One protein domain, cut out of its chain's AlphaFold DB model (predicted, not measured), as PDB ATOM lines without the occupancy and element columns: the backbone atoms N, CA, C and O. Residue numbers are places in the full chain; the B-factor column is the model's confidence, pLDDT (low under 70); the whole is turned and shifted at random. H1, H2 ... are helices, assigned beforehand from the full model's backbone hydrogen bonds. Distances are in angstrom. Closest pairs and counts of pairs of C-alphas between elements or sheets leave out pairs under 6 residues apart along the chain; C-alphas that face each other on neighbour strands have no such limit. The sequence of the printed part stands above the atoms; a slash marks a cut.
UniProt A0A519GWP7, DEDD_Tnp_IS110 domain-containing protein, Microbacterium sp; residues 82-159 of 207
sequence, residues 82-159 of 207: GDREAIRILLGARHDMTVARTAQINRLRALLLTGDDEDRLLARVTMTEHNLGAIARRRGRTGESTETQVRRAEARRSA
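This is residues 82 to 159 of the 207 residues of the protein "DEDD_Tnp_IS110 domain-containing protein" of Microbacterium sp (UniProt A0A519GWP7). One long straight helix, H1, sticks out as a bare arm over residues 82 to 100, and its other end enters a small compact head in which H2 folds back along it in one place, H4 runs back along it in another, and H3 packs on the last part of H4. The arm makes the length of the model; without it, the remaining 59 residues span 32 by 19 by 17 A. The printed part has 78 residues with four named helices, in the order H1, H2, H3, H4, and no named strand, and its class is all helix. The whole is loose, with a radius of gyration of the C-alphas of 16.5 A, and spans 60 by 20 by 20 A.

Find C-alpha 82 at (-20.045, 6.626, 24.459); from there H1, residues 82 to 113, runs 46.6 A to C-alpha 113 at (-7.629, 48.297, 41.106), with y rising along the way. Next look at residues 117 to 124, which are H2, 10.8 A long. H3 follows as residues 129 to 137, 12.3 A long. H4, residues 146 to 158, covers 18.1 A and ends at C-alpha 158, at (-18.239, 38.863, 41.915).

Begin at the last part of H1. H2 touches H1 at its residues 109 to 113 alone, and the closest C-alphas, those of Leu 112 and Asp 119, are 4.9 A apart. H1 and H2 form a helical hairpin, at a shallow tilt of 30 degrees, opposite ways. H4 touches H1 at residues 104 to 112 of H1 alone, with the C-alphas of Leu 108 and Ala 155 closest at 6.1 A. These two stand at a shallow tilt of 18 degrees and run opposite ways. Now look at residues 155 to 157, the part of H4 that alone touches H3; the closest C-alphas, those of Ala 136 and Arg 156, are 4.1 A apart. H3 and H4 form a second helical hairpin, at a steep tilt of 44 degrees, opposite ways. H2 and H3 are near each other, with 5 pairs of C-alphas within 10 A. H1 and H3 are apart, and so are H2 and H4. In H1, H2, H3 and H4 every O i to N i+4 pair is within hydrogen-bond range.

Look for the two C-alphas farthest apart at Gly 82 and Gly 143, 59.9 A from each other. The printed part has no cut from 82 to 159. The links from H1 to H2 and from H2 to H3 are tight, and that from H3 to H4, with 8 residues, is short. The mean pLDDT of the printed part is 90.7, and no printed residue is under 70.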
ATOM      1  N   GLY A  82     -19.335   6.276  23.218       71.94
ATOM      2  CA  GLY A  82     -20.045   6.626  24.459       71.94
ATOM      3  C   GLY A  82     -19.134   7.152  25.572       71.94
ATOM      4  O   GLY A  82     -19.208   8.329  25.928       71.94
ATOM      5  N   ASP A  83     -18.230   6.314  26.080       76.50
ATOM      6  CA  ASP A  83     -17.334   6.693  27.185       76.50
ATOM      7  C   ASP A  83     -16.367   7.812  26.782       76.50
ATOM      8  O   ASP A  83     -16.048   8.709  27.565       76.50
ATOM      9  N   ARG A  84     -15.912   7.803  25.525       76.06
ATOM     10  CA  ARG A  84     -14.999   8.822  25.000       76.06
ATOM     11  C   ARG A  84     -15.675  10.184  24.861       76.06
ATOM     12  O   ARG A  84     -15.042  11.201  25.145       76.06
ATOM     13  N   GLU A  85     -16.926  10.209  24.413       77.69
ATOM     14  CA  GLU A  85     -17.746  11.415  24.345       77.69
ATOM     15  C   GLU A  85     -18.061  11.922  25.748       77.69
ATOM     16  O   GLU A  85     -17.871  13.106  26.007       77.69
ATOM     17  N   ALA A  86     -18.411  11.034  26.684       81.12
ATOM     18  CA  ALA A  86     -18.612  11.397  28.084       81.12
ATOM     19  C   ALA A  86     -17.362  12.069  28.679       81.12
ATOM     20  O   ALA A  86     -17.449  13.164  29.238       81.12
ATOM     21  N   ILE A  87     -16.173  11.484  28.484       85.50
ATOM     22  CA  ILE A  87     -14.904  12.091  28.915       85.50
ATOM     23  C   ILE A  87     -14.666  13.436  28.214       85.50
ATOM     24  O   ILE A  87     -14.231  14.391  28.858       85.50
ATOM     25  N   ARG A  88     -14.949  13.547  26.910       84.75
ATOM     26  CA  ARG A  88     -14.765  14.800  26.161       84.75
ATOM     27  C   ARG A  88     -15.678  15.911  26.680       84.75
ATOM     28  O   ARG A  88     -15.197  17.026  26.866       84.75
ATOM     29  N   ILE A  89     -16.944  15.601  26.950       82.56
ATOM     30  CA  ILE A  89     -17.920  16.520  27.548       82.56
ATOM     31  C   ILE A  89     -17.424  16.985  28.920       82.56
ATOM     32  O   ILE A  89     -17.366  18.187  29.174       82.56
ATOM     33  N   LEU A  90     -16.988  16.058  29.780       89.25
ATOM     34  CA  LEU A  90     -16.468  16.387  31.113       89.25
ATOM     35  C   LEU A  90     -15.207  17.262  31.052       89.25
ATOM     36  O   LEU A  90     -15.073  18.219  31.817       89.25
ATOM     37  N   LEU A  91     -14.282  16.966  30.137       89.31
ATOM     38  CA  LEU A  91     -13.079  17.774  29.935       89.31
ATOM     39  C   LEU A  91     -13.410  19.172  29.402       89.31
ATOM     40  O   LEU A  91     -12.792  20.136  29.856       89.31
ATOM     41  N   GLY A  92     -14.382  19.285  28.492       88.19
ATOM     42  CA  GLY A  92     -14.905  20.562  28.005       88.19
ATOM     43  C   GLY A  92     -15.493  21.395  29.141       88.19
ATOM     44  O   GLY A  92     -15.007  22.488  29.412       88.19
ATOM     45  N   ALA A  93     -16.429  20.826  29.904       88.81
ATOM     46  CA  ALA A  93     -17.042  21.498  31.049       88.81
ATOM     47  C   ALA A  93     -15.999  21.950  32.086       88.81
ATOM     48  O   ALA A  93     -16.029  23.086  32.559       88.81
ATOM     49  N   ARG A  94     -15.015  21.097  32.409       89.44
ATOM     50  CA  ARG A  94     -13.915  21.461  33.316       89.44
ATOM     51  C   ARG A  94     -13.080  22.621  32.772       89.44
ATOM     52  O   ARG A  94     -12.656  23.485  33.548       89.44
ATOM     53  N   HIS A  95     -12.797  22.626  31.472       90.06
ATOM     54  CA  HIS A  95     -12.071  23.715  30.827       90.06
ATOM     55  C   HIS A  95     -12.861  25.023  30.914       90.06
ATOM     56  O   HIS A  95     -12.320  26.012  31.413       90.06
ATOM     57  N   ASP A  96     -14.144  25.001  30.559       89.31
ATOM     58  CA  ASP A  96     -15.030  26.167  30.604       89.31
ATOM     59  C   ASP A  96     -15.138  26.734  32.022       89.31
ATOM     60  O   ASP A  96     -14.976  27.936  32.227       89.31
ATOM     61  N   MET A  97     -15.290  25.873  33.034       90.19
ATOM     62  CA  MET A  97     -15.274  26.284  34.442       90.19
ATOM     63  C   MET A  97     -13.949  26.947  34.842       90.19
ATOM     64  O   MET A  97     -13.940  27.923  35.593       90.19
ATOM     65  N   THR A  98     -12.819  26.432  34.354       88.81
ATOM     66  CA  THR A  98     -11.488  26.980  34.657       88.81
ATOM     67  C   THR A  98     -11.298  28.352  34.013       88.81
ATOM     68  O   THR A  98     -10.816  29.284  34.668       88.81
ATOM     69  N   VAL A  99     -11.711  28.499  32.753       91.25
ATOM     70  CA  VAL A  99     -11.669  29.767  32.018       91.25
ATOM     71  C   VAL A  99     -12.597  30.787  32.673       91.25
ATOM     72  O   VAL A  99     -12.147  31.882  33.005       91.25
ATOM     73  N   ALA A 100     -13.848  30.413  32.952       90.44
ATOM     74  CA  ALA A 100     -14.827  31.277  33.606       90.44
ATOM     75  C   ALA A 100     -14.345  31.738  34.988       90.44
ATOM     76  O   ALA A 100     -14.386  32.930  35.292       90.44
ATOM     77  N   ARG A 101     -13.797  30.825  35.802       91.31
ATOM     78  CA  ARG A 101     -13.226  31.163  37.114       91.31
ATOM     79  C   ARG A 101     -12.061  32.143  36.995       91.31
ATOM     80  O   ARG A 101     -11.980  33.096  37.766       91.31
ATOM     81  N   THR A 102     -11.168  31.926  36.032       93.00
ATOM     82  CA  THR A 102     -10.022  32.816  35.797       93.00
ATOM     83  C   THR A 102     -10.486  34.202  35.348       93.00
ATOM     84  O   THR A 102     -10.038  35.208  35.896       93.00
ATOM     85  N   ALA A 103     -11.437  34.265  34.412       94.56
ATOM     86  CA  ALA A 103     -12.037  35.513  33.952       94.56
ATOM     87  C   ALA A 103     -12.724  36.275  35.097       94.56
ATOM     88  O   ALA A 103     -12.537  37.484  35.232       94.56
ATOM     89  N   GLN A 104     -13.453  35.572  35.968       94.31
ATOM     90  CA  GLN A 104     -14.110  36.155  37.137       94.31
ATOM     91  C   GLN A 104     -13.104  36.741  38.142       94.31
ATOM     92  O   GLN A 104     -13.295  37.863  38.610       94.31
ATOM     93  N   ILE A 105     -12.007  36.032  38.437       94.69
ATOM     94  CA  ILE A 105     -10.933  36.539  39.310       94.69
ATOM     95  C   ILE A 105     -10.276  37.783  38.703       94.69
ATOM     96  O   ILE A 105     -10.024  38.756  39.412       94.69
ATOM     97  N   ASN A 106     -10.015  37.777  37.395       96.25
ATOM     98  CA  ASN A 106      -9.407  38.920  36.717       96.25
ATOM     99  C   ASN A 106     -10.343  40.135  36.701       96.25
ATOM    100  O   ASN A 106      -9.896  41.244  36.981       96.25
ATOM    101  N   ARG A 107     -11.644  39.926  36.465       96.00
ATOM    102  CA  ARG A 107     -12.664  40.979  36.569       96.00
ATOM    103  C   ARG A 107     -12.723  41.568  37.977       96.00
ATOM    104  O   ARG A 107     -12.757  42.786  38.117       96.00
ATOM    105  N   LEU A 108     -12.701  40.723  39.009       96.56
ATOM    106  CA  LEU A 108     -12.664  41.173  40.402       96.56
ATOM    107  C   LEU A 108     -11.415  42.019  40.684       96.56
ATOM    108  O   LEU A 108     -11.529  43.098  41.254       96.56
ATOM    109  N   ARG A 109     -10.232  41.565  40.254       97.25
ATOM    110  CA  ARG A 109      -8.988  42.334  40.412       97.25
ATOM    111  C   ARG A 109      -9.047  43.685  39.709       97.25
ATOM    112  O   ARG A 109      -8.662  44.680  40.308       97.25
ATOM    113  N   ALA A 110      -9.543  43.725  38.475       97.19
ATOM    114  CA  ALA A 110      -9.695  44.971  37.731       97.19
ATOM    115  C   ALA A 110     -10.633  45.948  38.454       97.19
ATOM    116  O   ALA A 110     -10.299  47.120  38.594       97.19
ATOM    117  N   LEU A 111     -11.759  45.456  38.984       96.81
ATOM    118  CA  LEU A 111     -12.686  46.265  39.774       96.81
ATOM    119  C   LEU A 111     -11.996  46.875  41.005       96.81
ATOM    120  O   LEU A 111     -12.101  48.078  41.230       96.81
ATOM    121  N   LEU A 112     -11.247  46.066  41.760       96.00
ATOM    122  CA  LEU A 112     -10.517  46.511  42.952       96.00
ATOM    123  C   LEU A 112      -9.399  47.519  42.629       96.00
ATOM    124  O   LEU A 112      -9.205  48.478  43.365       96.00
ATOM    125  N   LEU A 113      -8.694  47.365  41.506       96.81
ATOM    126  CA  LEU A 113      -7.629  48.297  41.106       96.81
ATOM    127  C   LEU A 113      -8.128  49.725  40.847       96.81
ATOM    128  O   LEU A 113      -7.355  50.671  40.980       96.81
ATOM    129  N   THR A 114      -9.406  49.886  40.501       95.88
ATOM    130  CA  THR A 114     -10.029  51.209  40.322       95.88
ATOM    131  C   THR A 114     -10.491  51.855  41.629       95.88
ATOM    132  O   THR A 114     -10.976  52.978  41.596       95.88
ATOM    133  N   GLY A 115     -10.395  51.146  42.757       92.69
ATOM    134  CA  GLY A 115     -10.859  51.608  44.061       92.69
ATOM    135  C   GLY A 115      -9.828  52.408  44.855       92.69
ATOM    136  O   GLY A 115      -8.829  52.901  44.315       92.69
ATOM    137  N   ASP A 116     -10.113  52.508  46.153       91.94
ATOM    138  CA  ASP A 116      -9.262  53.134  47.165       91.94
ATOM    139  C   ASP A 116      -7.991  52.310  47.450       91.94
ATOM    140  O   ASP A 116      -7.764  51.238  46.881       91.94
ATOM    141  N   ASP A 117      -7.119  52.818  48.322       92.94
ATOM    142  CA  ASP A 117      -5.860  52.139  48.637       92.94
ATOM    143  C   ASP A 117      -6.078  50.762  49.283       92.94
ATOM    144  O   ASP A 117      -5.327  49.828  48.991       92.94
ATOM    145  N   GLU A 118      -7.138  50.581  50.080       91.06
ATOM    146  CA  GLU A 118      -7.496  49.266  50.627       91.06
ATOM    147  C   GLU A 118      -7.854  48.275  49.506       91.06
ATOM    148  O   GLU A 118      -7.383  47.134  49.504       91.06
ATOM    149  N   ASP A 119      -8.658  48.700  48.529       93.69
ATOM    150  CA  ASP A 119      -9.028  47.883  47.374       93.69
ATOM    151  C   ASP A 119      -7.798  47.528  46.526       93.69
ATOM    152  O   ASP A 119      -7.619  46.371  46.124       93.69
ATOM    153  N   ARG A 120      -6.893  48.486  46.305       96.00
ATOM    154  CA  ARG A 120      -5.646  48.262  45.557       96.00
ATOM    155  C   ARG A 120      -4.709  47.295  46.273       96.00
ATOM    156  O   ARG A 120      -4.075  46.473  45.606       96.00
ATOM    157  N   LEU A 121      -4.630  47.347  47.604       95.06
ATOM    158  CA  LEU A 121      -3.877  46.375  48.402       95.06
ATOM    159  C   LEU A 121      -4.471  44.971  48.253       95.06
ATOM    160  O   LEU A 121      -3.735  44.022  47.977       95.06
ATOM    161  N   LEU A 122      -5.799  44.841  48.333       93.88
ATOM    162  CA  LEU A 122      -6.484  43.567  48.101       93.88
ATOM    163  C   LEU A 122      -6.243  43.037  46.684       93.88
ATOM    164  O   LEU A 122      -6.024  41.844  46.513       93.88
ATOM    165  N   ALA A 123      -6.225  43.884  45.656       95.50
ATOM    166  CA  ALA A 123      -5.986  43.435  44.284       95.50
ATOM    167  C   ALA A 123      -4.599  42.789  44.084       95.50
ATOM    168  O   ALA A 123      -4.452  41.892  43.245       95.50
ATOM    169  N   ARG A 124      -3.599  43.236  44.856       95.31
ATOM    170  CA  ARG A 124      -2.196  42.805  44.761       95.31
ATOM    171  C   ARG A 124      -1.916  41.472  45.453       95.31
ATOM    172  O   ARG A 124      -0.920  40.833  45.121       95.31
ATOM    173  N   VAL A 125      -2.772  41.020  46.373       94.81
ATOM    174  CA  VAL A 125      -2.556  39.729  47.042       94.81
ATOM    175  C   VAL A 125      -2.918  38.545  46.140       94.81
ATOM    176  O   VAL A 125      -3.705  38.631  45.185       94.81
ATOM    177  N   THR A 126      -2.361  37.377  46.459       94.88
ATOM    178  CA  THR A 126      -2.768  36.123  45.820       94.88
ATOM    179  C   THR A 126      -4.238  35.840  46.139       94.88
ATOM    180  O   THR A 126      -4.641  35.829  47.301       94.88
ATOM    181  N   MET A 127      -5.051  35.584  45.112       93.00
ATOM    182  CA  MET A 127      -6.494  35.326  45.237       93.00
ATOM    183  C   MET A 127      -6.765  33.885  45.691       93.00
ATOM    184  O   MET A 127      -7.282  33.058  44.939       93.00
ATOM    185  N   THR A 128      -6.358  33.574  46.921       92.81
ATOM    186  CA  THR A 128      -6.649  32.304  47.598       92.81
ATOM    187  C   THR A 128      -8.130  32.221  47.977       92.81
ATOM    188  O   THR A 128      -8.818  33.239  48.052       92.81
ATOM    189  N   GLU A 129      -8.638  31.017  48.271       90.00
ATOM    190  CA  GLU A 129     -10.019  30.858  48.765       90.00
ATOM    191  C   GLU A 129     -10.282  31.690  50.027       90.00
ATOM    192  O   GLU A 129     -11.362  32.260  50.176       90.00
ATOM    193  N   HIS A 130      -9.282  31.810  50.904       91.06
ATOM    194  CA  HIS A 130      -9.364  32.633  52.105       91.06
ATOM    195  C   HIS A 130      -9.580  34.116  51.765       91.06
ATOM    196  O   HIS A 130     -10.541  34.718  52.246       91.06
ATOM    197  N   ASN A 131      -8.746  34.680  50.884       93.69
ATOM    198  CA  ASN A 131      -8.816  36.091  50.493       93.69
ATOM    199  C   ASN A 131     -10.098  36.406  49.712       93.69
ATOM    200  O   ASN A 131     -10.760  37.407  49.983       93.69
ATOM    201  N   LEU A 132     -10.513  35.516  48.805       93.88
ATOM    202  CA  LEU A 132     -11.795  35.634  48.102       93.88
ATOM    203  C   LEU A 132     -12.979  35.590  49.079       93.88
ATOM    204  O   LEU A 132     -13.915  36.380  48.959       93.88
ATOM    205  N   GLY A 133     -12.918  34.712  50.085       92.94
ATOM    206  CA  GLY A 133     -13.909  34.651  51.155       92.94
ATOM    207  C   GLY A 133     -13.942  35.916  52.018       92.94
ATOM    208  O   GLY A 133     -15.024  36.360  52.399       92.94
ATOM    209  N   ALA A 134     -12.786  36.516  52.309       92.38
ATOM    210  CA  ALA A 134     -12.700  37.782  53.034       92.38
ATOM    211  C   ALA A 134     -13.343  38.931  52.237       92.38
ATOM    212  O   ALA A 134     -14.183  39.652  52.778       92.38
ATOM    213  N   ILE A 135     -13.043  39.035  50.935       93.81
ATOM    214  CA  ILE A 135     -13.658  40.021  50.028       93.81
ATOM    215  C   ILE A 135     -15.182  39.840  49.982       93.81
ATOM    216  O   ILE A 135     -15.917  40.814  50.125       93.81
ATOM    217  N   ALA A 136     -15.672  38.602  49.862       93.31
ATOM    218  CA  ALA A 136     -17.107  38.300  49.827       93.31
ATOM    219  C   ALA A 136     -17.861  38.737  51.103       93.31
ATOM    220  O   ALA A 136     -19.049  39.078  51.048       93.31
ATOM    221  N   ARG A 137     -17.180  38.735  52.258       91.75
ATOM    222  CA  ARG A 137     -17.763  39.066  53.569       91.75
ATOM    223  C   ARG A 137     -17.619  40.535  53.976       91.75
ATOM    224  O   ARG A 137     -18.351  40.953  54.874       91.75
ATOM    225  N   ARG A 138     -16.731  41.315  53.347       90.00
ATOM    226  CA  ARG A 138     -16.484  42.731  53.694       90.00
ATOM    227  C   ARG A 138     -17.782  43.541  53.583       90.00
ATOM    228  O   ARG A 138     -18.467  43.461  52.570       90.00
ATOM    229  N   ARG A 139     -18.151  44.295  54.622       85.88
ATOM    230  CA  ARG A 139     -19.359  45.147  54.650       85.88
ATOM    231  C   ARG A 139     -18.983  46.621  54.471       85.88
ATOM    232  O   ARG A 139     -17.823  46.974  54.656       85.88
ATOM    233  N   GLY A 140     -19.957  47.440  54.067       79.31
ATOM    234  CA  GLY A 140     -19.792  48.892  53.941       79.31
ATOM    235  C   GLY A 140     -19.530  49.556  55.294       79.31
ATOM    236  O   GLY A 140     -19.953  49.025  56.323       79.31
ATOM    237  N   ARG A 141     -18.843  50.702  55.282       82.81
ATOM    238  CA  ARG A 141     -18.637  51.545  56.470       82.81
ATOM    239  C   ARG A 141     -19.493  52.808  56.373       82.81
ATOM    240  O   ARG A 141     -19.786  53.288  55.278       82.81
ATOM    241  N   THR A 142     -19.887  53.353  57.518       80.81
ATOM    242  CA  THR A 142     -20.542  54.666  57.599       80.81
ATOM    243  C   THR A 142     -19.588  55.760  57.118       80.81
ATOM    244  O   THR A 142     -18.435  55.786  57.536       80.81
ATOM    245  N   GLY A 143     -20.067  56.648  56.239       84.00
ATOM    246  CA  GLY A 143     -19.277  57.752  55.670       84.00
ATOM    247  C   GLY A 143     -18.567  57.444  54.344       84.00
ATOM    248  O   GLY A 143     -17.879  58.309  53.814       84.00
ATOM    249  N   GLU A 144     -18.726  56.244  53.779       86.88
ATOM    250  CA  GLU A 144     -18.157  55.920  52.463       86.88
ATOM    251  C   GLU A 144     -18.956  56.540  51.314       86.88
ATOM    252  O   GLU A 144     -20.188  56.498  51.317       86.88
ATOM    253  N   SER A 145     -18.240  57.027  50.294       92.00
ATOM    254  CA  SER A 145     -18.827  57.460  49.020       92.00
ATOM    255  C   SER A 145     -19.698  56.360  48.403       92.00
ATOM    256  O   SER A 145     -19.371  55.170  48.477       92.00
ATOM    257  N   THR A 146     -20.779  56.762  47.728       91.94
ATOM    258  CA  THR A 146     -21.671  55.869  46.973       91.94
ATOM    259  C   THR A 146     -20.896  54.986  45.994       91.94
ATOM    260  O   THR A 146     -21.178  53.795  45.880       91.94
ATOM    261  N   GLU A 147     -19.874  55.534  45.330       92.94
ATOM    262  CA  GLU A 147     -19.033  54.784  44.392       92.94
ATOM    263  C   GLU A 147     -18.302  53.624  45.089       92.94
ATOM    264  O   GLU A 147     -18.325  52.484  44.618       92.94
ATOM    265  N   THR A 148     -17.711  53.890  46.254       92.56
ATOM    266  CA  THR A 148     -17.028  52.886  47.079       92.56
ATOM    267  C   THR A 148     -18.003  51.817  47.567       92.56
ATOM    268  O   THR A 148     -17.687  50.625  47.523       92.56
ATOM    269  N   GLN A 149     -19.215  52.211  47.971       91.75
ATOM    270  CA  GLN A 149     -20.250  51.260  48.381       91.75
ATOM    271  C   GLN A 149     -20.667  50.331  47.235       91.75
ATOM    272  O   GLN A 149     -20.714  49.112  47.426       91.75
ATOM    273  N   VAL A 150     -20.919  50.880  46.041       93.31
ATOM    274  CA  VAL A 150     -21.302  50.099  44.853       93.31
ATOM    275  C   VAL A 150     -20.169  49.167  44.432       93.31
ATOM    276  O   VAL A 150     -20.394  47.965  44.276       93.31
ATOM    277  N   ARG A 151     -18.933  49.673  44.327       94.19
ATOM    278  CA  ARG A 151     -17.749  48.861  44.006       94.19
ATOM    279  C   ARG A 151     -17.609  47.687  44.966       94.19
ATOM    280  O   ARG A 151     -17.397  46.555  44.534       94.19
ATOM    281  N   ARG A 152     -17.770  47.929  46.266       92.44
ATOM    282  CA  ARG A 152     -17.678  46.880  47.281       92.44
ATOM    283  C   ARG A 152     -18.811  45.869  47.169       92.44
ATOM    284  O   ARG A 152     -18.557  44.670  47.272       92.44
ATOM    285  N   ALA A 153     -20.045  46.313  46.944       92.69
ATOM    286  CA  ALA A 153     -21.175  45.418  46.720       92.69
ATOM    287  C   ALA A 153     -20.941  44.508  45.501       92.69
ATOM    288  O   ALA A 153     -21.130  43.292  45.590       92.69
ATOM    289  N   GLU A 154     -20.435  45.068  44.401       94.31
ATOM    290  CA  GLU A 154     -20.101  44.306  43.197       94.31
ATOM    291  C   GLU A 154     -18.900  43.377  43.396       94.31
ATOM    292  O   GLU A 154     -18.924  42.237  42.925       94.31
ATOM    293  N   ALA A 155     -17.881  43.796  44.149       93.94
ATOM    294  CA  ALA A 155     -16.749  42.945  44.509       93.94
ATOM    295  C   ALA A 155     -17.204  41.735  45.338       93.94
ATOM    296  O   ALA A 155     -16.787  40.608  45.071       93.94
ATOM    297  N   ARG A 156     -18.125  41.936  46.291       92.75
ATOM    298  CA  ARG A 156     -18.714  40.845  47.085       92.75
ATOM    299  C   ARG A 156     -19.518  39.875  46.229       92.75
ATOM    300  O   ARG A 156     -19.426  38.668  46.434       92.75
ATOM    301  N   ARG A 157     -20.309  40.394  45.285       90.38
ATOM    302  CA  ARG A 157     -21.111  39.573  44.366       90.38
ATOM    303  C   ARG A 157     -20.228  38.797  43.388       90.38
ATOM    304  O   ARG A 157     -20.514  37.640  43.094       90.38
ATOM    305  N   SER A 158     -19.155  39.424  42.912       90.06
ATOM    306  CA  SER A 158     -18.239  38.863  41.915       90.06
ATOM    307  C   SER A 158     -17.191  37.927  42.511       90.06
ATOM    308  O   SER A 158     -16.576  37.173  41.758       90.06
ATOM    309  N   ALA A 159     -16.971  37.942  43.829       88.38
ATOM    310  CA  ALA A 159     -16.053  37.027  44.495       88.38
ATOM    311  C   ALA A 159     -16.472  35.565  44.236       88.38
ATOM    312  O   ALA A 159     -17.584  35.174  44.607       88.38
TER     313      ALA A 159